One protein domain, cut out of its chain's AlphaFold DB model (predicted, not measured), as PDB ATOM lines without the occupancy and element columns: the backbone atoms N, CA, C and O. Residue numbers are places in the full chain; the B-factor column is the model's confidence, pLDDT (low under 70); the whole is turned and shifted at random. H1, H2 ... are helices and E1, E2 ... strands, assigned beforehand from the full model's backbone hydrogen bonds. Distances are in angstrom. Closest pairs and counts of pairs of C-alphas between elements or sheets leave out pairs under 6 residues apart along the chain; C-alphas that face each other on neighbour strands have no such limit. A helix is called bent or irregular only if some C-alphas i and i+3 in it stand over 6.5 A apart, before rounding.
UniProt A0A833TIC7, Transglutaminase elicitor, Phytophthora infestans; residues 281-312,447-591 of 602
ATOM      1  N   LYS A 281      43.741  95.122  37.752       85.56
ATOM      2  CA  LYS A 281      42.765  95.808  36.891       85.56
ATOM      3  C   LYS A 281      41.433  96.039  37.595       85.56
ATOM      4  O   LYS A 281      40.906  97.141  37.529       85.56
ATOM      5  N   ASP A 282      40.899  95.016  38.246       91.81
ATOM      6  CA  ASP A 282      39.598  95.033  38.909       91.81
ATOM      7  C   ASP A 282      39.691  95.753  40.251       91.81
ATOM      8  O   ASP A 282      38.873  96.626  40.534       91.81
ATOM      9  N   ILE A 283      40.798  95.556  40.973       94.12
ATOM     10  CA  ILE A 283      41.188  96.430  42.085       94.12
ATOM     11  C   ILE A 283      41.251  97.891  41.603       94.12
ATOM     12  O   ILE A 283      40.600  98.746  42.193       94.12
ATOM     13  N   ALA A 284      41.921  98.200  40.483       94.19
ATOM     14  CA  ALA A 284      41.964  99.572  39.963       94.19
ATOM     15  C   ALA A 284      40.598 100.129  39.504       94.19
ATOM     16  O   ALA A 284      40.410 101.343  39.569       94.19
ATOM     17  N   LYS A 285      39.635  99.291  39.079       95.19
ATOM     18  CA  LYS A 285      38.241  99.726  38.839       95.19
ATOM     19  C   LYS A 285      37.595 100.187  40.149       95.19
ATOM     20  O   LYS A 285      37.060 101.294  40.197       95.19
ATOM     21  N   LEU A 286      37.688  99.375  41.209       96.38
ATOM     22  CA  LEU A 286      37.164  99.720  42.536       96.38
ATOM     23  C   LEU A 286      37.829 100.989  43.085       96.38
ATOM     24  O   LEU A 286      37.141 101.892  43.553       96.38
ATOM     25  N   GLU A 287      39.154 101.101  42.987       96.94
ATOM     26  CA  GLU A 287      39.896 102.277  43.459       96.94
ATOM     27  C   GLU A 287      39.533 103.558  42.700       96.94
ATOM     28  O   GLU A 287      39.430 104.628  43.303       96.94
ATOM     29  N   ALA A 288      39.316 103.463  41.384       97.19
ATOM     30  CA  ALA A 288      38.887 104.592  40.564       97.19
ATOM     31  C   ALA A 288      37.448 105.034  40.886       97.19
ATOM     32  O   ALA A 288      37.165 106.229  40.842       97.19
ATOM     33  N   PHE A 289      36.561 104.094  41.230       97.00
ATOM     34  CA  PHE A 289      35.180 104.380  41.623       97.00
ATOM     35  C   PHE A 289      35.080 104.980  43.033       97.00
ATOM     36  O   PHE A 289      34.481 106.037  43.215       97.00
ATOM     37  N   TYR A 290      35.704 104.344  44.030       96.81
ATOM     38  CA  TYR A 290      35.665 104.800  45.425       96.81
ATOM     39  C   TYR A 290      36.627 105.963  45.726       96.81
ATOM     40  O   TYR A 290      36.567 106.545  46.808       96.81
ATOM     41  N   GLY A 291      37.532 106.309  44.803       97.62
ATOM     42  CA  GLY A 291      38.494 107.405  44.967       97.62
ATOM     43  C   GLY A 291      39.571 107.159  46.034       97.62
ATOM     44  O   GLY A 291      40.265 108.093  46.435       97.62
ATOM     45  N   THR A 292      39.720 105.916  46.498       97.56
ATOM     46  CA  THR A 292      40.670 105.497  47.536       97.56
ATOM     47  C   THR A 292      41.359 104.198  47.142       97.56
ATOM     48  O   THR A 292      40.816 103.405  46.378       97.56
ATOM     49  N   LYS A 293      42.552 103.963  47.692       97.25
ATOM     50  CA  LYS A 293      43.235 102.672  47.593       97.25
ATOM     51  C   LYS A 293      42.475 101.590  48.357       97.25
ATOM     52  O   LYS A 293      41.910 101.880  49.414       97.25
ATOM     53  N   MET A 294      42.469 100.371  47.817       97.50
ATOM     54  CA  MET A 294      42.001  99.199  48.557       97.50
ATOM     55  C   MET A 294      43.058  98.798  49.586       97.50
ATOM     56  O   MET A 294      44.259  98.929  49.350       97.50
ATOM     57  N   GLU A 295      42.611  98.290  50.728       98.12
ATOM     58  CA  GLU A 295      43.484  97.608  51.672       98.12
ATOM     59  C   GLU A 295      43.933  96.257  51.108       98.12
ATOM     60  O   GLU A 295      43.115  95.506  50.576       98.12
ATOM     61  N   MET A 296      45.220  95.954  51.273       96.94
ATOM     62  CA  MET A 296      45.887  94.776  50.703       96.94
ATOM     63  C   MET A 296      46.650  93.955  51.753       96.94
ATOM     64  O   MET A 296      47.050  92.825  51.465       96.94
ATOM     65  N   PHE A 297      46.880  94.490  52.957       98.31
ATOM     66  CA  PHE A 297      47.531  93.759  54.046       98.31
ATOM     67  C   PHE A 297      46.493  92.963  54.838       98.31
ATOM     68  O   PHE A 297      45.553  93.539  55.386       98.31
ATOM     69  N   LEU A 298      46.666  91.640  54.939       98.38
ATOM     70  CA  LEU A 298      45.652  90.760  55.544       98.38
ATOM     71  C   LEU A 298      45.356  91.107  57.016       98.38
ATOM     72  O   LEU A 298      44.223  90.964  57.464       98.38
ATOM     73  N   ALA A 299      46.358  91.596  57.752       98.12
ATOM     74  CA  ALA A 299      46.213  92.021  59.146       98.12
ATOM     75  C   ALA A 299      45.399  93.321  59.324       98.12
ATOM     76  O   ALA A 299      44.847  93.549  60.397       98.12
ATOM     77  N   GLU A 300      45.304  94.151  58.280       98.50
ATOM     78  CA  GLU A 300      44.602  95.443  58.281       98.50
ATOM     79  C   GLU A 300      43.213  95.356  57.610       98.50
ATOM     80  O   GLU A 300      42.477  96.351  57.529       98.50
ATOM     81  N   LEU A 301      42.833  94.170  57.115       98.50
ATOM     82  CA  LEU A 301      41.503  93.887  56.580       98.50
ATOM     83  C   LEU A 301      40.517  93.509  57.700       98.50
ATOM     84  O   LEU A 301      40.831  92.683  58.559       98.50
ATOM     85  N   PRO A 302      39.290  94.062  57.692       98.00
ATOM     86  CA  PRO A 302      38.269  93.702  58.665       98.00
ATOM     87  C   PRO A 302      37.767  92.274  58.421       98.00
ATOM     88  O   PRO A 302      37.386  91.899  57.313       98.00
ATOM     89  N   THR A 303      37.703  91.481  59.488       97.25
ATOM     90  CA  THR A 303      37.209  90.095  59.451       97.25
ATOM     91  C   THR A 303      35.682  89.986  59.413       97.25
ATOM     92  O   THR A 303      35.152  88.882  59.294       97.25
ATOM     93  N   GLU A 304      34.952  91.099  59.489       96.25
ATOM     94  CA  GLU A 304      33.499  91.158  59.337       96.25
ATOM     95  C   GLU A 304      33.065  92.509  58.760       96.25
ATOM     96  O   GLU A 304      33.571  93.555  59.163       96.25
ATOM     97  N   GLY A 305      32.105  92.479  57.836       92.81
ATOM     98  CA  GLY A 305      31.442  93.652  57.272       92.81
ATOM     99  C   GLY A 305      29.982  93.324  56.966       92.81
ATOM    100  O   GLY A 305      29.684  92.246  56.443       92.81
ATOM    101  N   VAL A 306      29.059  94.216  57.325       91.62
ATOM    102  CA  VAL A 306      27.611  94.008  57.167       91.62
ATOM    103  C   VAL A 306      26.963  95.314  56.728       91.62
ATOM    104  O   VAL A 306      27.022  96.309  57.444       91.62
ATOM    105  N   GLN A 307      26.295  95.286  55.580       90.38
ATOM    106  CA  GLN A 307      25.564  96.418  55.036       90.38
ATOM    107  C   GLN A 307      24.345  96.751  55.910       90.38
ATOM    108  O   GLN A 307      23.495  95.892  56.182       90.38
ATOM    109  N   THR A 308      24.249  98.013  56.337       86.56
ATOM    110  CA  THR A 308      23.112  98.551  57.100       86.56
ATOM    111  C   THR A 308      22.641  99.889  56.511       86.56
ATOM    112  O   THR A 308      23.459 100.807  56.438       86.56
ATOM    113  N   PRO A 309      21.351 100.050  56.142       86.38
ATOM    114  CA  PRO A 309      20.300  99.027  56.137       86.38
ATOM    115  C   PRO A 309      20.634  97.862  55.196       86.38
ATOM    116  O   PRO A 309      21.392  98.023  54.247       86.38
ATOM    117  N   SER A 310      20.087  96.680  55.482       89.06
ATOM    118  CA  SER A 310      20.206  95.533  54.573       89.06
ATOM    119  C   SER A 310      19.523  95.850  53.240       89.06
ATOM    120  O   SER A 310      18.479  96.507  53.272       89.06
ATOM    121  N   PRO A 311      20.004  95.306  52.106       92.88
ATOM    122  CA  PRO A 311      19.199  95.251  50.896       92.88
ATOM    123  C   PRO A 311      17.864  94.535  51.143       92.88
ATOM    124  O   PRO A 311      17.772  93.686  52.042       92.88
ATOM    125  N   TRP A 312      16.833  94.874  50.366       93.19
ATOM    126  CA  TRP A 312      15.489  94.311  50.522       93.19
ATOM    127  C   TRP A 312      15.199  93.128  49.598       93.19
ATOM    128  O   TRP A 312      15.590  93.103  48.432       93.19
ATOM    129  N   THR A 447      33.212  93.547  37.650       91.38
ATOM    130  CA  THR A 447      34.499  92.908  37.953       91.38
ATOM    131  C   THR A 447      34.427  91.383  37.854       91.38
ATOM    132  O   THR A 447      33.420  90.764  38.187       91.38
ATOM    133  N   GLY A 448      35.505  90.780  37.356       87.00
ATOM    134  CA  GLY A 448      35.493  89.404  36.851       87.00
ATOM    135  C   GLY A 448      34.952  89.282  35.415       87.00
ATOM    136  O   GLY A 448      34.790  90.292  34.712       87.00
ATOM    137  N   ALA A 449      34.693  88.055  34.956       85.44
ATOM    138  CA  ALA A 449      34.331  87.741  33.573       85.44
ATOM    139  C   ALA A 449      33.396  86.523  33.443       85.44
ATOM    140  O   ALA A 449      33.760  85.405  33.786       85.44
ATOM    141  N   ARG A 450      32.232  86.730  32.808       85.56
ATOM    142  CA  ARG A 450      31.156  85.732  32.682       85.56
ATOM    143  C   ARG A 450      31.613  84.356  32.165       85.56
ATOM    144  O   ARG A 450      31.894  84.213  30.966       85.56
ATOM    145  N   TYR A 451      31.527  83.314  32.991       86.88
ATOM    146  CA  TYR A 451      31.503  81.930  32.517       86.88
ATOM    147  C   TYR A 451      30.128  81.598  31.915       86.88
ATOM    148  O   TYR A 451      29.085  81.890  32.481       86.88
ATOM    149  N   ASN A 452      30.090  81.001  30.722       85.44
ATOM    150  CA  ASN A 452      28.834  80.791  29.979       85.44
ATOM    151  C   ASN A 452      28.306  79.343  30.068       85.44
ATOM    152  O   ASN A 452      27.437  78.952  29.286       85.44
ATOM    153  N   GLY A 453      28.836  78.536  30.992       85.19
ATOM    154  CA  GLY A 453      28.644  77.086  30.985       85.19
ATOM    155  C   GLY A 453      29.404  76.381  29.852       85.19
ATOM    156  O   GLY A 453      30.040  77.012  29.004       85.19
ATOM    157  N   GLY A 454      29.304  75.053  29.830       80.31
ATOM    158  CA  GLY A 454      29.894  74.185  28.809       80.31
ATOM    159  C   GLY A 454      30.667  73.016  29.415       80.31
ATOM    160  O   GLY A 454      30.630  72.799  30.623       80.31
ATOM    161  N   ASP A 455      31.375  72.275  28.565       79.31
ATOM    162  CA  ASP A 455      32.363  71.295  29.016       79.31
ATOM    163  C   ASP A 455      33.631  72.037  29.474       79.31
ATOM    164  O   ASP A 455      34.249  72.753  28.681       79.31
ATOM    165  N   ASP A 456      34.046  71.846  30.727       84.50
ATOM    166  CA  ASP A 456      35.400  72.173  31.198       84.50
ATOM    167  C   ASP A 456      36.123  70.889  31.635       84.50
ATOM    168  O   ASP A 456      35.506  69.869  31.956       84.50
ATOM    169  N   ALA A 457      37.448  70.938  31.615       88.75
ATOM    170  CA  ALA A 457      38.327  69.929  32.176       88.75
ATOM    171  C   ALA A 457      38.995  70.473  33.444       88.75
ATOM    172  O   ALA A 457      39.032  71.676  33.684       88.75
ATOM    173  N   THR A 458      39.576  69.578  34.234       90.19
ATOM    174  CA  THR A 458      40.390  69.937  35.395       90.19
ATOM    175  C   THR A 458      41.869  69.681  35.118       90.19
ATOM    176  O   THR A 458      42.232  68.781  34.352       90.19
ATOM    177  N   ASP A 459      42.744  70.491  35.712       88.69
ATOM    178  CA  ASP A 459      44.186  70.286  35.655       88.69
ATOM    179  C   ASP A 459      44.657  69.209  36.655       88.69
ATOM    180  O   ASP A 459      43.870  68.574  37.360       88.69
ATOM    181  N   ALA A 460      45.970  68.968  36.708       89.06
ATOM    182  CA  ALA A 460      46.562  67.932  37.558       89.06
ATOM    183  C   ALA A 460      46.378  68.156  39.078       89.06
ATOM    184  O   ALA A 460      46.754  67.282  39.859       89.06
ATOM    185  N   TYR A 461      45.826  69.300  39.487       86.75
ATOM    186  CA  TYR A 461      45.590  69.701  40.874       86.75
ATOM    187  C   TYR A 461      44.094  69.821  41.214       86.75
ATOM    188  O   TYR A 461      43.767  70.146  42.351       86.75
ATOM    189  N   GLY A 462      43.200  69.539  40.256       85.12
ATOM    190  CA  GLY A 462      41.739  69.602  40.410       85.12
ATOM    191  C   GLY A 462      41.094  70.860  39.822       85.12
ATOM    192  O   GLY A 462      39.941  70.798  39.413       85.12
ATOM    193  N   ARG A 463      41.867  71.939  39.670       86.81
ATOM    194  CA  ARG A 463      41.388  73.266  39.258       86.81
ATOM    195  C   ARG A 463      40.845  73.240  37.827       86.81
ATOM    196  O   ARG A 463      41.477  72.651  36.948       86.81
ATOM    197  N   HIS A 464      39.731  73.924  37.569       88.81
ATOM    198  CA  HIS A 464      39.150  74.102  36.222       88.81
ATOM    199  C   HIS A 464      40.148  74.657  35.199       88.81
ATOM    200  O   HIS A 464      41.071  75.383  35.562       88.81
ATOM    201  N   THR A 465      39.979  74.353  33.908       87.62
ATOM    202  CA  THR A 465      40.896  74.821  32.852       87.62
ATOM    203  C   THR A 465      40.409  76.055  32.096       87.62
ATOM    204  O   THR A 465      41.225  76.735  31.462       87.62
ATOM    205  N   ASN A 466      39.121  76.401  32.166       85.38
ATOM    206  CA  ASN A 466      38.582  77.579  31.499       85.38
ATOM    207  C   ASN A 466      38.975  78.870  32.233       85.38
ATOM    208  O   ASN A 466      38.638  79.098  33.392       85.38
ATOM    209  N   ALA A 467      39.657  79.766  31.518       84.38
ATOM    210  CA  ALA A 467      40.151  81.026  32.069       84.38
ATOM    211  C   ALA A 467      39.052  82.017  32.510       84.38
ATOM    212  O   ALA A 467      39.391  82.966  33.206       84.38
ATOM    213  N   ALA A 468      37.786  81.824  32.113       83.75
ATOM    214  CA  ALA A 468      36.651  82.575  32.661       83.75
ATOM    215  C   ALA A 468      36.190  81.994  34.009       83.75
ATOM    216  O   ALA A 468      36.046  82.729  34.971       83.75
ATOM    217  N   TYR A 469      36.088  80.665  34.125       84.88
ATOM    218  CA  TYR A 469      35.748  80.006  35.395       84.88
ATOM    219  C   TYR A 469      36.765  80.322  36.507       84.88
ATOM    220  O   TYR A 469      36.427  80.432  37.681       84.88
ATOM    221  N   ARG A 470      38.038  80.488  36.127       84.06
ATOM    222  CA  ARG A 470      39.135  80.836  37.042       84.06
ATOM    223  C   ARG A 470      39.328  82.334  37.302       84.06
ATOM    224  O   ARG A 470      40.223  82.683  38.070       84.06
ATOM    225  N   ASP A 471      38.605  83.220  36.619       82.56
ATOM    226  CA  ASP A 471      38.913  84.658  36.634       82.56
ATOM    227  C   ASP A 471      38.602  85.314  37.995       82.56
ATOM    228  O   ASP A 471      39.369  86.173  38.449       82.56
ATOM    229  N   MET A 472      37.585  84.815  38.708       89.38
ATOM    230  CA  MET A 472      37.291  85.186  40.092       89.38
ATOM    231  C   MET A 472      38.334  84.608  41.063       89.38
ATOM    232  O   MET A 472      38.110  83.609  41.751       89.38
ATOM    233  N   ASN A 473      39.511  85.232  41.125       91.25
ATOM    234  CA  ASN A 473      40.571  84.835  42.049       91.25
ATOM    235  C   ASN A 473      40.152  85.084  43.521       91.25
ATOM    236  O   ASN A 473      39.645  86.165  43.839       91.25
ATOM    237  N   PRO A 474      40.398  84.149  44.461       95.06
ATOM    238  CA  PRO A 474      39.933  84.293  45.841       95.06
ATOM    239  C   PRO A 474      40.608  85.431  46.614       95.06
ATOM    240  O   PRO A 474      40.010  85.953  47.555       95.06
ATOM    241  N   ALA A 475      41.814  85.862  46.221       95.94
ATOM    242  CA  ALA A 475      42.422  87.066  46.778       95.94
ATOM    243  C   ALA A 475      41.586  88.302  46.447       95.94
ATOM    244  O   ALA A 475      41.276  89.084  47.343       95.94
ATOM    245  N   TYR A 476      41.161  88.438  45.186       95.81
ATOM    246  CA  TYR A 476      40.286  89.523  44.759       95.81
ATOM    247  C   TYR A 476      38.954  89.494  45.505       95.81
ATOM    248  O   TYR A 476      38.569  90.502  46.091       95.81
ATOM    249  N   PHE A 477      38.302  88.329  45.563       96.44
ATOM    250  CA  PHE A 477      37.073  88.130  46.330       96.44
ATOM    251  C   PHE A 477      37.227  88.571  47.797       96.44
ATOM    252  O   PHE A 477      36.398  89.326  48.306       96.44
ATOM    253  N   HIS A 478      38.307  88.157  48.469       98.06
ATOM    254  CA  HIS A 478      38.576  88.521  49.861       98.06
ATOM    255  C   HIS A 478      38.829  90.028  50.029       98.06
ATOM    256  O   HIS A 478      38.225  90.661  50.897       98.06
ATOM    257  N   ILE A 479      39.688  90.610  49.185       98.00
ATOM    258  CA  ILE A 479      40.034  92.039  49.189       98.00
ATOM    259  C   ILE A 479      38.786  92.889  48.930       98.00
ATOM    260  O   ILE A 479      38.509  93.807  49.702       98.00
ATOM    261  N   ALA A 480      38.013  92.583  47.886       97.69
ATOM    262  CA  ALA A 480      36.806  93.316  47.520       97.69
ATOM    263  C   ALA A 480      35.741  93.219  48.620       97.69
ATOM    264  O   ALA A 480      35.263  94.249  49.098       97.69
ATOM    265  N   ALA A 481      35.421  92.009  49.096       98.06
ATOM    266  CA  ALA A 481      34.399  91.818  50.120       98.06
ATOM    267  C   ALA A 481      34.761  92.506  51.449       98.06
ATOM    268  O   ALA A 481      33.921  93.201  52.025       98.06
ATOM    269  N   ALA A 482      36.008  92.377  51.916       98.38
ATOM    270  CA  ALA A 482      36.457  92.997  53.162       98.38
ATOM    271  C   ALA A 482      36.571  94.532  53.060       98.38
ATOM    272  O   ALA A 482      36.175  95.238  53.990       98.38
ATOM    273  N   ASN A 483      37.044  95.081  51.932       98.56
ATOM    274  CA  ASN A 483      37.075  96.534  51.736       98.56
ATOM    275  C   ASN A 483      35.664  97.120  51.617       98.56
ATOM    276  O   ASN A 483      35.321  98.023  52.379       98.56
ATOM    277  N   ILE A 484      34.834  96.607  50.705       98.44
ATOM    278  CA  ILE A 484      33.531  97.205  50.377       98.44
ATOM    279  C   ILE A 484      32.589  97.173  51.593       98.44
ATOM    280  O   ILE A 484      32.113  98.222  52.031       98.44
ATOM    281  N   LEU A 485      32.406  95.998  52.207       97.19
ATOM    282  CA  LEU A 485      31.481  95.817  53.335       97.19
ATOM    283  C   LEU A 485      32.060  96.246  54.690       97.19
ATOM    284  O   LEU A 485      31.294  96.508  55.616       97.19
ATOM    285  N   GLY A 486      33.389  96.258  54.842       95.19
ATOM    286  CA  GLY A 486      34.051  96.450  56.138       95.19
ATOM    287  C   GLY A 486      34.833  97.760  56.303       95.19
ATOM    288  O   GLY A 486      34.934  98.250  57.425       95.19
ATOM    289  N   LYS A 487      35.372  98.350  55.223       97.50
ATOM    290  CA  LYS A 487      36.104  99.639  55.259       97.50
ATOM    291  C   LYS A 487      35.343 100.787  54.574       97.50
ATOM    292  O   LYS A 487      35.544 101.936  54.954       97.50
ATOM    293  N   LEU A 488      34.470 100.496  53.601       96.75
ATOM    294  CA  LEU A 488      33.788 101.502  52.766       96.75
ATOM    295  C   LEU A 488      32.290 101.694  53.081       96.75
ATOM    296  O   LEU A 488      31.692 102.641  52.577       96.75
ATOM    297  N   ASN A 489      31.691 100.846  53.930       92.19
ATOM    298  CA  ASN A 489      30.261 100.878  54.295       92.19
ATOM    299  C   ASN A 489      29.332 100.881  53.057       92.19
ATOM    300  O   ASN A 489      28.382 101.662  52.953       92.19
ATOM    301  N   ALA A 490      29.654 100.015  52.099       96.19
ATOM    302  CA  ALA A 490      28.907  99.801  50.870       96.19
ATOM    303  C   ALA A 490      28.712  98.296  50.628       96.19
ATOM    304  O   ALA A 490      29.230  97.452  51.359       96.19
ATOM    305  N   THR A 491      27.973  97.944  49.578       97.44
ATOM    306  CA  THR A 491      27.804  96.553  49.144       97.44
ATOM    307  C   THR A 491      27.759  96.455  47.619       97.44
ATOM    308  O   THR A 491      27.811  97.467  46.922       97.44
ATOM    309  N   PHE A 492      27.688  95.229  47.114       98.12
ATOM    310  CA  PHE A 492      27.759  94.868  45.705       98.12
ATOM    311  C   PHE A 492      26.681  93.833  45.350       98.12
ATOM    312  O   PHE A 492      26.047  93.230  46.224       98.12
ATOM    313  N   VAL A 493      26.459  93.652  44.052       97.94
ATOM    314  CA  VAL A 493      25.728  92.506  43.497       97.94
ATOM    315  C   VAL A 493      26.749  91.395  43.251       97.94
ATOM    316  O   VAL A 493      27.924  91.680  43.056       97.94
ATOM    317  N   ILE A 494      26.337  90.134  43.297       95.75
ATOM    318  CA  ILE A 494      27.205  89.005  42.952       95.75
ATOM    319  C   ILE A 494      26.401  87.961  42.181       95.75
ATOM    320  O   ILE A 494      25.233  87.741  42.508       95.75
ATOM    321  N   ASP A 495      27.008  87.299  41.196       94.31
ATOM    322  CA  ASP A 495      26.478  86.015  40.725       94.31
ATOM    323  C   ASP A 495      27.065  84.890  41.575       94.31
ATOM    324  O   ASP A 495      28.281  84.684  41.621       94.31
ATOM    325  N   VAL A 496      26.189  84.202  42.305       87.31
ATOM    326  CA  VAL A 496      26.564  83.252  43.360       87.31
ATOM    327  C   VAL A 496      27.043  81.898  42.832       87.31
ATOM    328  O   VAL A 496      27.605  81.134  43.619       87.31
ATOM    329  N   ASP A 497      26.844  81.613  41.540       84.44
ATOM    330  CA  ASP A 497      27.133  80.321  40.912       84.44
ATOM    331  C   ASP A 497      27.737  80.465  39.500       84.44
ATOM    332  O   ASP A 497      27.079  80.921  38.564       84.44
ATOM    333  N   ALA A 498      28.976  79.994  39.311       80.19
ATOM    334  CA  ALA A 498      29.625  79.909  37.997       80.19
ATOM    335  C   ALA A 498      28.994  78.819  37.100       80.19
ATOM    336  O   ALA A 498      29.483  77.692  36.992       80.19
ATOM    337  N   GLY A 499      27.878  79.156  36.446       85.31
ATOM    338  CA  GLY A 499      27.081  78.240  35.622       85.31
ATOM    339  C   GLY A 499      26.628  78.807  34.270       85.31
ATOM    340  O   GLY A 499      27.132  79.808  33.772       85.31
ATOM    341  N   ALA A 500      25.652  78.145  33.642       85.50
ATOM    342  CA  ALA A 500      25.013  78.646  32.417       85.50
ATOM    343  C   ALA A 500      23.888  79.664  32.701       85.50
ATOM    344  O   ALA A 500      23.609  80.525  31.869       85.50
ATOM    345  N   GLU A 501      23.246  79.558  33.867       90.06
ATOM    346  CA  GLU A 501      22.248  80.510  34.372       90.06
ATOM    347  C   GLU A 501      22.942  81.647  35.137       90.06
ATOM    348  O   GLU A 501      24.016  81.426  35.698       90.06
ATOM    349  N   VAL A 502      22.343  82.842  35.158       91.00
ATOM    350  CA  VAL A 502      22.886  84.027  35.851       91.00
ATOM    351  C   VAL A 502      21.998  84.373  37.046       91.00
ATOM    352  O   VAL A 502      20.836  84.740  36.849       91.00
ATOM    353  N   TRP A 503      22.528  84.323  38.268       93.19
ATOM    354  CA  TRP A 503      21.759  84.543  39.497       93.19
ATOM    355  C   TRP A 503      22.328  85.703  40.326       93.19
ATOM    356  O   TRP A 503      22.941  85.524  41.374       93.19
ATOM    357  N   ASN A 504      22.063  86.923  39.847       95.88
ATOM    358  CA  ASN A 504      22.419  88.181  40.512       95.88
ATOM    359  C   ASN A 504      21.712  88.324  41.872       95.88
ATOM    360  O   ASN A 504      20.496  88.520  41.914       95.88
ATOM    361  N   GLN A 505      22.473  88.311  42.965       96.12
ATOM    362  CA  GLN A 505      21.969  88.497  44.329       96.12
ATOM    363  C   GLN A 505      22.614  89.729  44.991       96.12
ATOM    364  O   GLN A 505      23.830  89.914  44.883       96.12
ATOM    365  N   PRO A 506      21.860  90.580  45.713       97.06
ATOM    366  CA  PRO A 506      22.437  91.706  46.437       97.06
ATOM    367  C   PRO A 506      23.071  91.231  47.753       97.06
ATOM    368  O   PRO A 506      22.423  90.619  48.613       97.06
ATOM    369  N   VAL A 507      24.361  91.519  47.924       96.75
ATOM    370  CA  VAL A 507      25.130  91.075  49.089       96.75
ATOM    371  C   VAL A 507      24.740  91.883  50.326       96.75
ATOM    372  O   VAL A 507      24.551  93.099  50.280       96.75
ATOM    373  N   ARG A 508      24.635  91.206  51.473       93.44
ATOM    374  CA  ARG A 508      24.382  91.824  52.780       93.44
ATOM    375  C   ARG A 508      25.627  91.855  53.662       93.44
ATOM    376  O   ARG A 508      25.768  92.771  54.465       93.44
ATOM    377  N   GLY A 509      26.508  90.862  53.583       93.50
ATOM    378  CA  GLY A 509      27.662  90.816  54.476       93.50
ATOM    379  C   GLY A 509      28.683  89.731  54.180       93.50
ATOM    380  O   GLY A 509      28.412  88.748  53.493       93.50
ATOM    381  N   PHE A 510      29.859  89.920  54.764       97.00
ATOM    382  CA  PHE A 510      31.025  89.058  54.669       97.00
ATOM    383  C   PHE A 510      31.583  88.834  56.075       97.00
ATOM    384  O   PHE A 510      31.657  89.769  56.872       97.00
ATOM    385  N   LYS A 511      31.961  87.595  56.402       97.38
ATOM    386  CA  LYS A 511      32.593  87.270  57.686       97.38
ATOM    387  C   LYS A 511      33.641  86.179  57.521       97.38
ATOM    388  O   LYS A 511      33.345  85.105  56.997       97.38
ATOM    389  N   VAL A 512      34.837  86.422  58.031       98.19
ATOM    390  CA  VAL A 512      35.897  85.428  58.182       98.19
ATOM    391  C   VAL A 512      35.662  84.647  59.478       98.19
ATOM    392  O   VAL A 512      35.438  85.225  60.540       98.19
ATOM    393  N   PHE A 513      35.669  83.320  59.381       96.56
ATOM    394  CA  PHE A 513      35.489  82.389  60.498       96.56
ATOM    395  C   PHE A 513      36.804  81.735  60.930       96.56
ATOM    396  O   PHE A 513      36.927  81.337  62.084       96.56
ATOM    397  N   GLU A 514      37.765  81.617  60.015       97.69
ATOM    398  CA  GLU A 514      39.074  81.021  60.270       97.69
ATOM    399  C   GLU A 514      40.137  81.717  59.412       97.69
ATOM    400  O   GLU A 514      39.899  81.980  58.231       97.69
ATOM    401  N   GLN A 515      41.297  81.986  60.012       98.38
ATOM    402  CA  GLN A 515      42.549  82.320  59.335       98.38
ATOM    403  C   GLN A 515      43.638  81.451  59.968       98.38
ATOM    404  O   GLN A 515      43.973  81.637  61.138       98.38
ATOM    405  N   THR A 516      44.172  80.499  59.209       98.50
ATOM    406  CA  THR A 516      45.188  79.549  59.676       98.50
ATOM    407  C   THR A 516      46.441  79.736  58.829       98.50
ATOM    408  O   THR A 516      46.455  79.411  57.642       98.50
ATOM    409  N   ALA A 517      47.486  80.312  59.429       98.31
ATOM    410  CA  ALA A 517      48.771  80.535  58.772       98.31
ATOM    411  C   ALA A 517      49.528  79.212  58.568       98.31
ATOM    412  O   ALA A 517      49.524  78.349  59.446       98.31
ATOM    413  N   MET A 518      50.170  79.068  57.410       98.06
ATOM    414  CA  MET A 518      50.844  77.855  56.947       98.06
ATOM    415  C   MET A 518      52.109  78.211  56.155       98.06
ATOM    416  O   MET A 518      52.168  79.236  55.466       98.06
ATOM    417  N   SER A 519      53.117  77.342  56.203       97.94
ATOM    418  CA  SER A 519      54.213  77.366  55.227       97.94
ATOM    419  C   SER A 519      53.735  76.941  53.830       97.94
ATOM    420  O   SER A 519      52.677  76.324  53.667       97.94
ATOM    421  N   LEU A 520      54.537  77.255  52.809       97.88
ATOM    422  CA  LEU A 520      54.297  76.821  51.429       97.88
ATOM    423  C   LEU A 520      54.276  75.286  51.341       97.88
ATOM    424  O   LEU A 520      53.440  74.710  50.650       97.88
ATOM    425  N   GLU A 521      55.166  74.624  52.076       97.94
ATOM    426  CA  GLU A 521      55.299  73.173  52.157       97.94
ATOM    427  C   GLU A 521      54.085  72.519  52.831       97.94
ATOM    428  O   GLU A 521      53.557  71.531  52.319       97.94
ATOM    429  N   GLU A 522      53.594  73.079  53.943       98.06
ATOM    430  CA  GLU A 522      52.377  72.593  54.610       98.06
ATOM    431  C   GLU A 522      51.148  72.757  53.713       98.06
ATOM    432  O   GLU A 522      50.372  71.814  53.572       98.06
ATOM    433  N   ALA A 523      50.980  73.904  53.049       97.56
ATOM    434  CA  ALA A 523      49.863  74.116  52.128       97.56
ATOM    435  C   ALA A 523      49.930  73.163  50.917       97.56
ATOM    436  O   ALA A 523      48.945  72.497  50.582       97.56
ATOM    437  N   ALA A 524      51.107  73.031  50.300       97.25
ATOM    438  CA  ALA A 524      51.345  72.111  49.191       97.25
ATOM    439  C   ALA A 524      51.003  70.657  49.558       97.25
ATOM    440  O   ALA A 524      50.325  69.962  48.794       97.25
ATOM    441  N   GLN A 525      51.426  70.214  50.744       97.62
ATOM    442  CA  GLN A 525      51.237  68.842  51.199       97.62
ATOM    443  C   GLN A 525      49.804  68.571  51.679       97.62
ATOM    444  O   GLN A 525      49.297  67.473  51.435       97.62
ATOM    445  N   THR A 526      49.147  69.537  52.329       96.94
ATOM    446  CA  THR A 526      47.780  69.403  52.859       96.94
ATOM    447  C   THR A 526      46.719  69.403  51.764       96.94
ATOM    448  O   THR A 526      45.835  68.548  51.796       96.94
ATOM    449  N   PHE A 527      46.785  70.338  50.811       95.25
ATOM    450  CA  PHE A 527      45.702  70.544  49.841       95.25
ATOM    451  C   PHE A 527      45.936  69.824  48.506       95.25
ATOM    452  O   PHE A 527      44.974  69.365  47.896       95.25
ATOM    453  N   TYR A 528      47.195  69.656  48.085       94.44
ATOM    454  CA  TYR A 528      47.540  69.144  46.749       94.44
ATOM    455  C   TYR A 528      48.406  67.871  46.775       94.44
ATOM    456  O   TYR A 528      48.686  67.284  45.731       94.44
ATOM    457  N   GLY A 529      48.848  67.425  47.957       95.44
ATOM    458  CA  GLY A 529      49.703  66.243  48.110       95.44
ATOM    459  C   GLY A 529      51.154  66.434  47.639       95.44
ATOM    460  O   GLY A 529      51.850  65.445  47.408       95.44
ATOM    461  N   LEU A 530      51.606  67.680  47.473       96.12
ATOM    462  CA  LEU A 530      52.891  68.044  46.866       96.12
ATOM    463  C   LEU A 530      53.951  68.409  47.913       96.12
ATOM    464  O   LEU A 530      53.641  68.926  48.979       96.12
ATOM    465  N   ALA A 531      55.227  68.223  47.564       96.19
ATOM    466  CA  ALA A 531      56.359  68.607  48.414       96.19
ATOM    467  C   ALA A 531      56.746  70.102  48.329       96.19
ATOM    468  O   ALA A 531      57.609  70.545  49.079       96.19
ATOM    469  N   ALA A 532      56.166  70.860  47.391       96.31
ATOM    470  CA  ALA A 532      56.416  72.288  47.191       96.31
ATOM    471  C   ALA A 532      55.205  72.947  46.512       96.31
ATOM    472  O   ALA A 532      54.530  72.312  45.696       96.31
ATOM    473  N   TYR A 533      54.941  74.212  46.840       96.00
ATOM    474  CA  TYR A 533      53.783  74.964  46.352       96.00
ATOM    475  C   TYR A 533      54.005  75.437  44.894       96.00
ATOM    476  O   TYR A 533      54.987  76.135  44.636       96.00
ATOM    477  N   PRO A 534      53.162  75.044  43.914       93.81
ATOM    478  CA  PRO A 534      53.499  75.161  42.485       93.81
ATOM    479  C   PRO A 534      52.916  76.393  41.762       93.81
ATOM    480  O   PRO A 534      53.202  76.585  40.570       93.81
ATOM    481  N   PHE A 535      52.065  77.174  42.433       91.44
ATOM    482  CA  PHE A 535      51.187  78.160  41.795       91.44
ATOM    483  C   PHE A 535      51.853  79.534  41.660       91.44
ATOM    484  O   PHE A 535      52.116  79.974  40.537       91.44
ATOM    485  N   ASN A 536      52.243  80.145  42.783       92.50
ATOM    486  CA  ASN A 536      52.917  81.442  42.820       92.50
ATOM    487  C   ASN A 536      54.309  81.355  43.470       92.50
ATOM    488  O   ASN A 536      54.448  81.028  44.647       92.50
ATOM    489  N   SER A 537      55.357  81.685  42.710       93.94
ATOM    490  CA  SER A 537      56.751  81.707  43.185       93.94
ATOM    491  C   SER A 537      57.151  83.007  43.900       93.94
ATOM    492  O   SER A 537      58.232  83.073  44.489       93.94
ATOM    493  N   ALA A 538      56.303  84.040  43.869       94.62
ATOM    494  CA  ALA A 538      56.482  85.249  44.667       94.62
ATOM    495  C   ALA A 538      55.979  85.075  46.111       94.62
ATOM    496  O   ALA A 538      56.461  85.792  46.988       94.62
ATOM    497  N   ALA A 539      55.101  84.101  46.376       96.31
ATOM    498  CA  ALA A 539      54.592  83.783  47.710       96.31
ATOM    499  C   ALA A 539      55.710  83.449  48.719       96.31
ATOM    500  O   ALA A 539      56.812  83.015  48.356       96.31
ATOM    501  N   LYS A 540      55.426  83.712  49.997       97.38
ATOM    502  CA  LYS A 540      56.348  83.569  51.139       97.38
ATOM    503  C   LYS A 540      55.697  82.855  52.314       97.38
ATOM    504  O   LYS A 540      56.338  82.041  52.972       97.38
ATOM    505  N   SER A 541      54.413  83.115  52.530       97.88
ATOM    506  CA  SER A 541      53.560  82.350  53.436       97.88
ATOM    507  C   SER A 541      52.171  82.172  52.826       97.88
ATOM    508  O   SER A 541      51.799  82.879  51.886       97.88
ATOM    509  N   ILE A 542      51.424  81.204  53.352       98.62
ATOM    510  CA  ILE A 542      50.036  80.939  52.981       98.62
ATOM    511  C   ILE A 542      49.155  81.180  54.204       98.62
ATOM    512  O   ILE A 542      49.535  80.851  55.328       98.62
ATOM    513  N   VAL A 543      47.950  81.706  53.998       98.81
ATOM    514  CA  VAL A 543      46.891  81.664  55.012       98.81
ATOM    515  C   VAL A 543      45.689  80.938  54.430       98.81
ATOM    516  O   VAL A 543      45.072  81.417  53.483       98.81
ATOM    517  N   TYR A 544      45.344  79.785  55.003       98.75
ATOM    518  CA  TYR A 544      44.052  79.158  54.747       98.75
ATOM    519  C   TYR A 544      42.955  79.998  55.401       98.75
ATOM    520  O   TYR A 544      43.031  80.332  56.587       98.75
ATOM    521  N   VAL A 545      41.931  80.335  54.623       98.81
ATOM    522  CA  VAL A 545      40.802  81.155  55.046       98.81
ATOM    523  C   VAL A 545      39.507  80.383  54.859       98.81
ATOM    524  O   VAL A 545      39.180  79.922  53.764       98.81
ATOM    525  N   LYS A 546      38.712  80.333  55.931       98.44
ATOM    526  CA  LYS A 546      37.286  80.013  55.855       98.44
ATOM    527  C   LYS A 546      36.495  81.291  56.055       98.44
ATOM    528  O   LYS A 546      36.524  81.887  57.132       98.44
ATOM    529  N   SER A 547      35.737  81.686  55.043       97.75
ATOM    530  CA  SER A 547      34.852  82.851  55.094       97.75
ATOM    531  C   SER A 547      33.414  82.479  54.744       97.75
ATOM    532  O   SER A 547      33.135  81.368  54.298       97.75
ATOM    533  N   ARG A 548      32.487  83.405  54.973       95.56
ATOM    534  CA  ARG A 548      31.078  83.294  54.612       95.56
ATOM    535  C   ARG A 548      30.643  84.584  53.933       95.56
ATOM    536  O   ARG A 548      30.731  85.643  54.557       95.56
ATOM    537  N   LEU A 549      30.114  84.481  52.717       95.31
ATOM    538  CA  LEU A 549      29.310  85.552  52.128       95.31
ATOM    539  C   LEU A 549      27.847  85.335  52.517       95.31
ATOM    540  O   LEU A 549      27.405  84.200  52.710       95.31
ATOM    541  N   SER A 550      27.086  86.408  52.669       93.75
ATOM    542  CA  SER A 550      25.658  86.357  52.970       93.75
ATOM    543  C   SER A 550      24.924  87.390  52.129       93.75
ATOM    544  O   SER A 550      25.330  88.551  52.080       93.75
ATOM    545  N   TRP A 551      23.855  86.960  51.472       94.06
ATOM    546  CA  TRP A 551      23.080  87.740  50.509       94.06
ATOM    547  C   TRP A 551      21.584  87.599  50.782       94.06
ATOM    548  O   TRP A 551      21.149  86.771  51.592       94.06
ATOM    549  N   ILE A 552      20.800  88.443  50.125       92.69
ATOM    550  CA  ILE A 552      19.341  88.382  50.168       92.69
ATOM    551  C   ILE A 552      18.850  87.519  49.018       92.69
ATOM    552  O   ILE A 552      19.364  87.660  47.920       92.69
ATOM    553  N   TYR A 553      17.876  86.651  49.278       90.81
ATOM    554  CA  TYR A 553      17.302  85.740  48.286       90.81
ATOM    555  C   TYR A 553      15.841  86.079  47.980       90.81
ATOM    556  O   TYR A 553      15.173  86.781  48.749       90.81
ATOM    557  N   GLU A 554      15.341  85.570  46.860       92.44
ATOM    558  CA  GLU A 554      14.046  85.943  46.316       92.44
ATOM    559  C   GLU A 554      12.847  85.476  47.147       92.44
ATOM    560  O   GLU A 554      12.806  84.366  47.683       92.44
ATOM    561  N   THR A 555      11.811  86.317  47.205       92.00
ATOM    562  CA  THR A 555      10.522  85.957  47.809       92.00
ATOM    563  C   THR A 555       9.352  86.732  47.205       92.00
ATOM    564  O   THR A 555       9.528  87.814  46.648       92.00
ATOM    565  N   TYR A 556       8.147  86.176  47.375       91.69
ATOM    566  CA  TYR A 556       6.867  86.848  47.137       91.69
ATOM    567  C   TYR A 556       6.178  87.356  48.423       91.69
ATOM    568  O   TYR A 556       5.034  87.798  48.377       91.69
ATOM    569  N   THR A 557       6.854  87.311  49.579       88.12
ATOM    570  CA  THR A 557       6.344  87.889  50.835       88.12
ATOM    571  C   THR A 557       6.230  89.415  50.730       88.12
ATOM    572  O   THR A 557       7.202  90.091  50.400       88.12
ATOM    573  N   ASP A 558       5.062  89.964  51.060       82.75
ATOM    574  CA  ASP A 558       4.817  91.409  51.078       82.75
ATOM    575  C   ASP A 558       5.312  92.084  52.378       82.75
ATOM    576  O   ASP A 558       5.533  91.431  53.403       82.75
ATOM    577  N   GLY A 559       5.473  93.409  52.342       77.44
ATOM    578  CA  GLY A 559       5.915  94.234  53.469       77.44
ATOM    579  C   GLY A 559       7.423  94.517  53.541       77.44
ATOM    580  O   GLY A 559       8.199  94.203  52.633       77.44
ATOM    581  N   GLY A 560       7.819  95.155  54.651       74.94
ATOM    582  CA  GLY A 560       9.197  95.563  54.958       74.94
ATOM    583  C   GLY A 560      10.030  94.452  55.613       74.94
ATOM    584  O   GLY A 560      10.093  94.347  56.845       74.94
ATOM    585  N   LEU A 561      10.664  93.613  54.795       75.31
ATOM    586  CA  LEU A 561      11.346  92.375  55.185       75.31
ATOM    587  C   LEU A 561      12.766  92.585  55.731       75.31
ATOM    588  O   LEU A 561      13.278  91.712  56.436       75.31
ATOM    589  N   VAL A 562      13.388  93.746  55.489       71.12
ATOM    590  CA  VAL A 562      14.689  94.117  56.086       71.12
ATOM    591  C   VAL A 562      14.638  94.025  57.615       71.12
ATOM    592  O   VAL A 562      15.619  93.640  58.251       71.12
ATOM    593  N   SER A 563      13.471  94.310  58.203       62.91
ATOM    594  CA  SER A 563      13.230  94.226  59.646       62.91
ATOM    595  C   SER A 563      13.081  92.797  60.193       62.91
ATOM    596  O   SER A 563      13.349  92.581  61.374       62.91
ATOM    597  N   SER A 564      12.675  91.816  59.372       61.22
ATOM    598  CA  SER A 564      12.415  90.439  59.834       61.22
ATOM    599  C   SER A 564      13.647  89.537  59.762       61.22
ATOM    600  O   SER A 564      13.755  88.574  60.521       61.22
ATOM    601  N   GLY A 565      14.576  89.819  58.842       60.25
ATOM    602  CA  GLY A 565      15.811  89.051  58.664       60.25
ATOM    603  C   GLY A 565      15.624  87.619  58.137       60.25
ATOM    604  O   GLY A 565      16.603  86.884  58.039       60.25
ATOM    605  N   GLN A 566      14.410  87.217  57.752       56.22
ATOM    606  CA  GLN A 566      14.082  85.842  57.328       56.22
ATOM    607  C   GLN A 566      14.626  85.463  55.934       56.22
ATOM    608  O   GLN A 566      14.654  84.294  55.570       56.22
ATOM    609  N   ILE A 567      15.065  86.463  55.173       69.12
ATOM    610  CA  ILE A 567      15.367  86.444  53.730       69.12
ATOM    611  C   ILE A 567      16.851  86.197  53.390       69.12
ATOM    612  O   ILE A 567      17.297  86.483  52.283       69.12
ATOM    613  N   ASN A 568      17.639  85.729  54.361       78.25
ATOM    614  CA  ASN A 568      19.097  85.657  54.255       78.25
ATOM    615  C   ASN A 568      19.579  84.264  53.847       78.25
ATOM    616  O   ASN A 568      19.354  83.302  54.580       78.25
ATOM    617  N   GLN A 569      20.333  84.191  52.752       85.50
ATOM    618  CA  GLN A 569      21.103  83.009  52.368       85.50
ATOM    619  C   GLN A 569      22.601  83.250  52.568       85.50
ATOM    620  O   GLN A 569      23.058  84.385  52.736       85.50
ATOM    621  N   PHE A 570      23.378  82.169  52.608       89.00
ATOM    622  CA  PHE A 570      24.828  82.237  52.748       89.00
ATOM    623  C   PHE A 570      25.522  81.010  52.154       89.00
ATOM    624  O   PHE A 570      24.978  79.908  52.166       89.00
ATOM    625  N   ARG A 571      26.780  81.188  51.743       92.69
ATOM    626  CA  ARG A 571      27.702  80.101  51.381       92.69
ATOM    627  C   ARG A 571      29.022  80.288  52.121       92.69
ATOM    628  O   ARG A 571      29.442  81.419  52.374       92.69
ATOM    629  N   TYR A 572      29.638  79.178  52.523       95.25
ATOM    630  CA  TYR A 572      31.006  79.183  53.038       95.25
ATOM    631  C   TYR A 572      31.981  79.032  51.877       95.25
ATOM    632  O   TYR A 572      31.805  78.149  51.043       95.25
ATOM    633  N   TYR A 573      33.005  79.875  51.873       96.69
ATOM    634  CA  TYR A 573      34.051  79.914  50.864       96.69
ATOM    635  C   TYR A 573      35.398  79.580  51.503       96.69
ATOM    636  O   TYR A 573      35.744  80.154  52.545       96.69
ATOM    637  N   TYR A 574      36.129  78.660  50.875       97.62
ATOM    638  CA  TYR A 574      37.386  78.094  51.358       97.62
ATOM    639  C   TYR A 574      38.500  78.358  50.345       97.62
ATOM    640  O   TYR A 574      38.381  77.989  49.176       97.62
ATOM    641  N   TYR A 575      39.576  79.004  50.778       97.81
ATOM    642  CA  TYR A 575      40.679  79.382  49.893       97.81
ATOM    643  C   TYR A 575      41.988  79.551  50.655       97.81
ATOM    644  O   TYR A 575      42.016  79.688  51.879       97.81
ATOM    645  N   LEU A 576      43.076  79.545  49.900       98.25
ATOM    646  CA  LEU A 576      44.405  79.946  50.322       98.25
ATOM    647  C   LEU A 576      44.635  81.382  49.858       98.25
ATOM    648  O   LEU A 576      44.408  81.695  48.691       98.25
ATOM    649  N   LEU A 577      45.100  82.247  50.754       98.31
ATOM    650  CA  LEU A 577      45.696  83.529  50.392       98.31
ATOM    651  C   LEU A 577      47.214  83.376  50.341       98.31
ATOM    652  O   LEU A 577      47.816  82.809  51.255       98.31
ATOM    653  N   GLU A 578      47.822  83.903  49.285       98.31
ATOM    654  CA  GLU A 578      49.266  83.953  49.089       98.31
ATOM    655  C   GLU A 578      49.788  85.307  49.562       98.31
ATOM    656  O   GLU A 578      49.346  86.355  49.078       98.31
ATOM    657  N   LEU A 579      50.717  85.287  50.517       98.06
ATOM    658  CA  LEU A 579      51.267  86.488  51.141       98.06
ATOM    659  C   LEU A 579      52.750  86.658  50.794       98.06
ATOM    660  O   LEU A 579      53.494  85.674  50.690       98.06
ATOM    661  N   ASP A 580      53.180  87.911  50.650       97.00
ATOM    662  CA  ASP A 580      54.592  88.292  50.536       97.00
ATOM    663  C   ASP A 580      55.300  88.383  51.910       97.00
ATOM    664  O   ASP A 580      54.724  88.063  52.953       97.00
ATOM    665  N   ASP A 581      56.566  88.817  51.922       97.00
ATOM    666  CA  ASP A 581      57.374  88.973  53.146       97.00
ATOM    667  C   ASP A 581      56.860  90.091  54.083       97.00
ATOM    668  O   ASP A 581      57.284  90.171  55.238       97.00
ATOM    669  N   ALA A 582      55.962  90.962  53.606       97.38
ATOM    670  CA  ALA A 582      55.360  92.061  54.360       97.38
ATOM    671  C   ALA A 582      53.915  91.766  54.816       97.38
ATOM    672  O   ALA A 582      53.316  92.584  55.515       97.38
ATOM    673  N   GLY A 583      53.348  90.612  54.446       97.12
ATOM    674  CA  GLY A 583      51.962  90.241  54.748       97.12
ATOM    675  C   GLY A 583      50.919  90.869  53.814       97.12
ATOM    676  O   GLY A 583      49.730  90.891  54.148       97.12
ATOM    677  N   GLN A 584      51.344  91.385  52.658       97.12
ATOM    678  CA  GLN A 584      50.450  91.817  51.588       97.12
ATOM    679  C   GLN A 584      49.923  90.600  50.822       97.12
ATOM    680  O   GLN A 584      50.683  89.700  50.470       97.12
ATOM    681  N   ILE A 585      48.620  90.591  50.534       97.50
ATOM    682  CA  ILE A 585      47.979  89.576  49.693       97.50
ATOM    683  C   ILE A 585      48.383  89.823  48.233       97.50
ATOM    684  O   ILE A 585      48.114  90.893  47.678       97.50
ATOM    685  N   ILE A 586      49.003  88.829  47.596       95.44
ATOM    686  CA  ILE A 586      49.526  88.921  46.218       95.44
ATOM    687  C   ILE A 586      48.894  87.926  45.231       95.44
ATOM    688  O   ILE A 586      49.117  88.050  44.026       95.44
ATOM    689  N   GLY A 587      48.098  86.982  45.728       94.25
ATOM    690  CA  GLY A 587      47.390  85.962  44.954       94.25
ATOM    691  C   GLY A 587      46.650  84.992  45.880       94.25
ATOM    692  O   GLY A 587      46.553  85.230  47.090       94.25
ATOM    693  N   GLY A 588      46.101  83.912  45.331       95.00
ATOM    694  CA  GLY A 588      45.323  82.939  46.094       95.00
ATOM    695  C   GLY A 588      44.691  81.844  45.237       95.00
ATOM    696  O   GLY A 588      44.511  82.021  44.034       95.00
ATOM    697  N   GLU A 589      44.318  80.742  45.889       94.56
ATOM    698  CA  GLU A 589      43.786  79.514  45.279       94.56
ATOM    699  C   GLU A 589      42.520  79.029  45.992       94.56
ATOM    700  O   GLU A 589      42.441  79.061  47.222       94.56
ATOM    701  N   TRP A 590      41.526  78.559  45.238       95.06
ATOM    702  CA  TRP A 590      40.323  77.949  45.812       95.06
ATOM    703  C   TRP A 590      40.625  76.527  46.314       95.06
ATOM    704  O   TRP A 590      41.481  75.831  45.767       95.06
ATOM    705  N   VAL A 591      39.942  76.084  47.379       94.62
ATOM    706  CA  VAL A 591      40.092  74.720  47.926       94.62
ATOM    707  C   VAL A 591      38.756  74.120  48.373       94.62
ATOM    708  O   VAL A 591      37.743  74.806  48.514       94.62
TER     709      VAL A 591
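What this domain is: This is residues 281 to 312 and 447 to 591 of the 602 residues of the protein "Transglutaminase elicitor" of Phytophthora infestans (UniProt A0A833TIC7). A strongly twisted sheet, built on the three long antiparallel strands E3, E4 and E5, curls round the helix H2. H1 runs side by side with H2, on the side of H2 away from the long strands, and H3 lies over E4 near one end of the sheet; the loop of residues 553 to 567, between E4 and E5, makes the other end of the longest axis. The printed part has 177 residues, with three named helices and six named strands in the order H1 E1 H2 E2 E3 H3 E4 E5 E6. The class is mixed, helices and strands, with 83 residues, under half, in named elements. The whole is compact, with a radius of gyration of the C-alphas of 17.2 A, and spans 57 by 40 by 30 A.

Where its parts are: H1, residues 281 to 290, begins with C-alpha 281 at (42.765, 95.808, 36.891) and is 14.3 A long. E1 is residues 304 to 306. H2, residues 474 to 487, is 18.4 A long; it is neither bent nor irregular, but only just: C-alphas 484 and 487 are 6.0 A apart. E2 is residues 493 to 495. E3, residues 504 to 518, is 34.4 A long and bends by 78 degrees at residue 508. H3 is residues 520 to 527. E4, residues 541 to 552, is 34.9 A long. E5, residues 568 to 579, is 32.3 A long and bends by 53 degrees at residue 576. E6, residues 585 to 590, ends with C-alpha 590 at (40.323, 77.949, 45.812).

How they stand to each other: H1 and H2 are close but not clearly touching, at a shallow tilt of 8 degrees, the same way; their closest C-alphas, of Ile 283 and Tyr 476, are 7.5 A apart. H1 is not on the branched sheet. H2 is on it; its closest C-alphas to E1 are Gly 486 and Gly 305, 4.0 A, and to E6 Ala 475 and Gly 588, 5.1 A. E1 with N 305 to O 510 at 2.9 A and E2 with N 494 to O 505 at 3.0 A lie on one side of E3, and E4 with N 511 to O 548 at 3.0 A on the other side. E4, E5 and E6 form a meander, each strand the antiparallel neighbour of the one before, with N 545 to O 575 at 2.8 A and N 576 to O 589 at 2.8 A. H3 is on the sheet at a height of 9.1 A, along E4 at 19 degrees on the local plane. In H1, H2 and H3 every O i to N i+4 pair is within hydrogen-bond range.

The domain as a whole: The two C-alphas farthest apart, of Ala 531 and Gly 559, are 56.8 A apart. Residues 313 to 446 are not printed, and C-alphas 312 and 447 are 22.8 A apart across the cut. The links H1 to E1, H3 to E4 and E4 to E5 are long. The mean pLDDT of the printed part is 92.3; residues 563 to 567 are under 70.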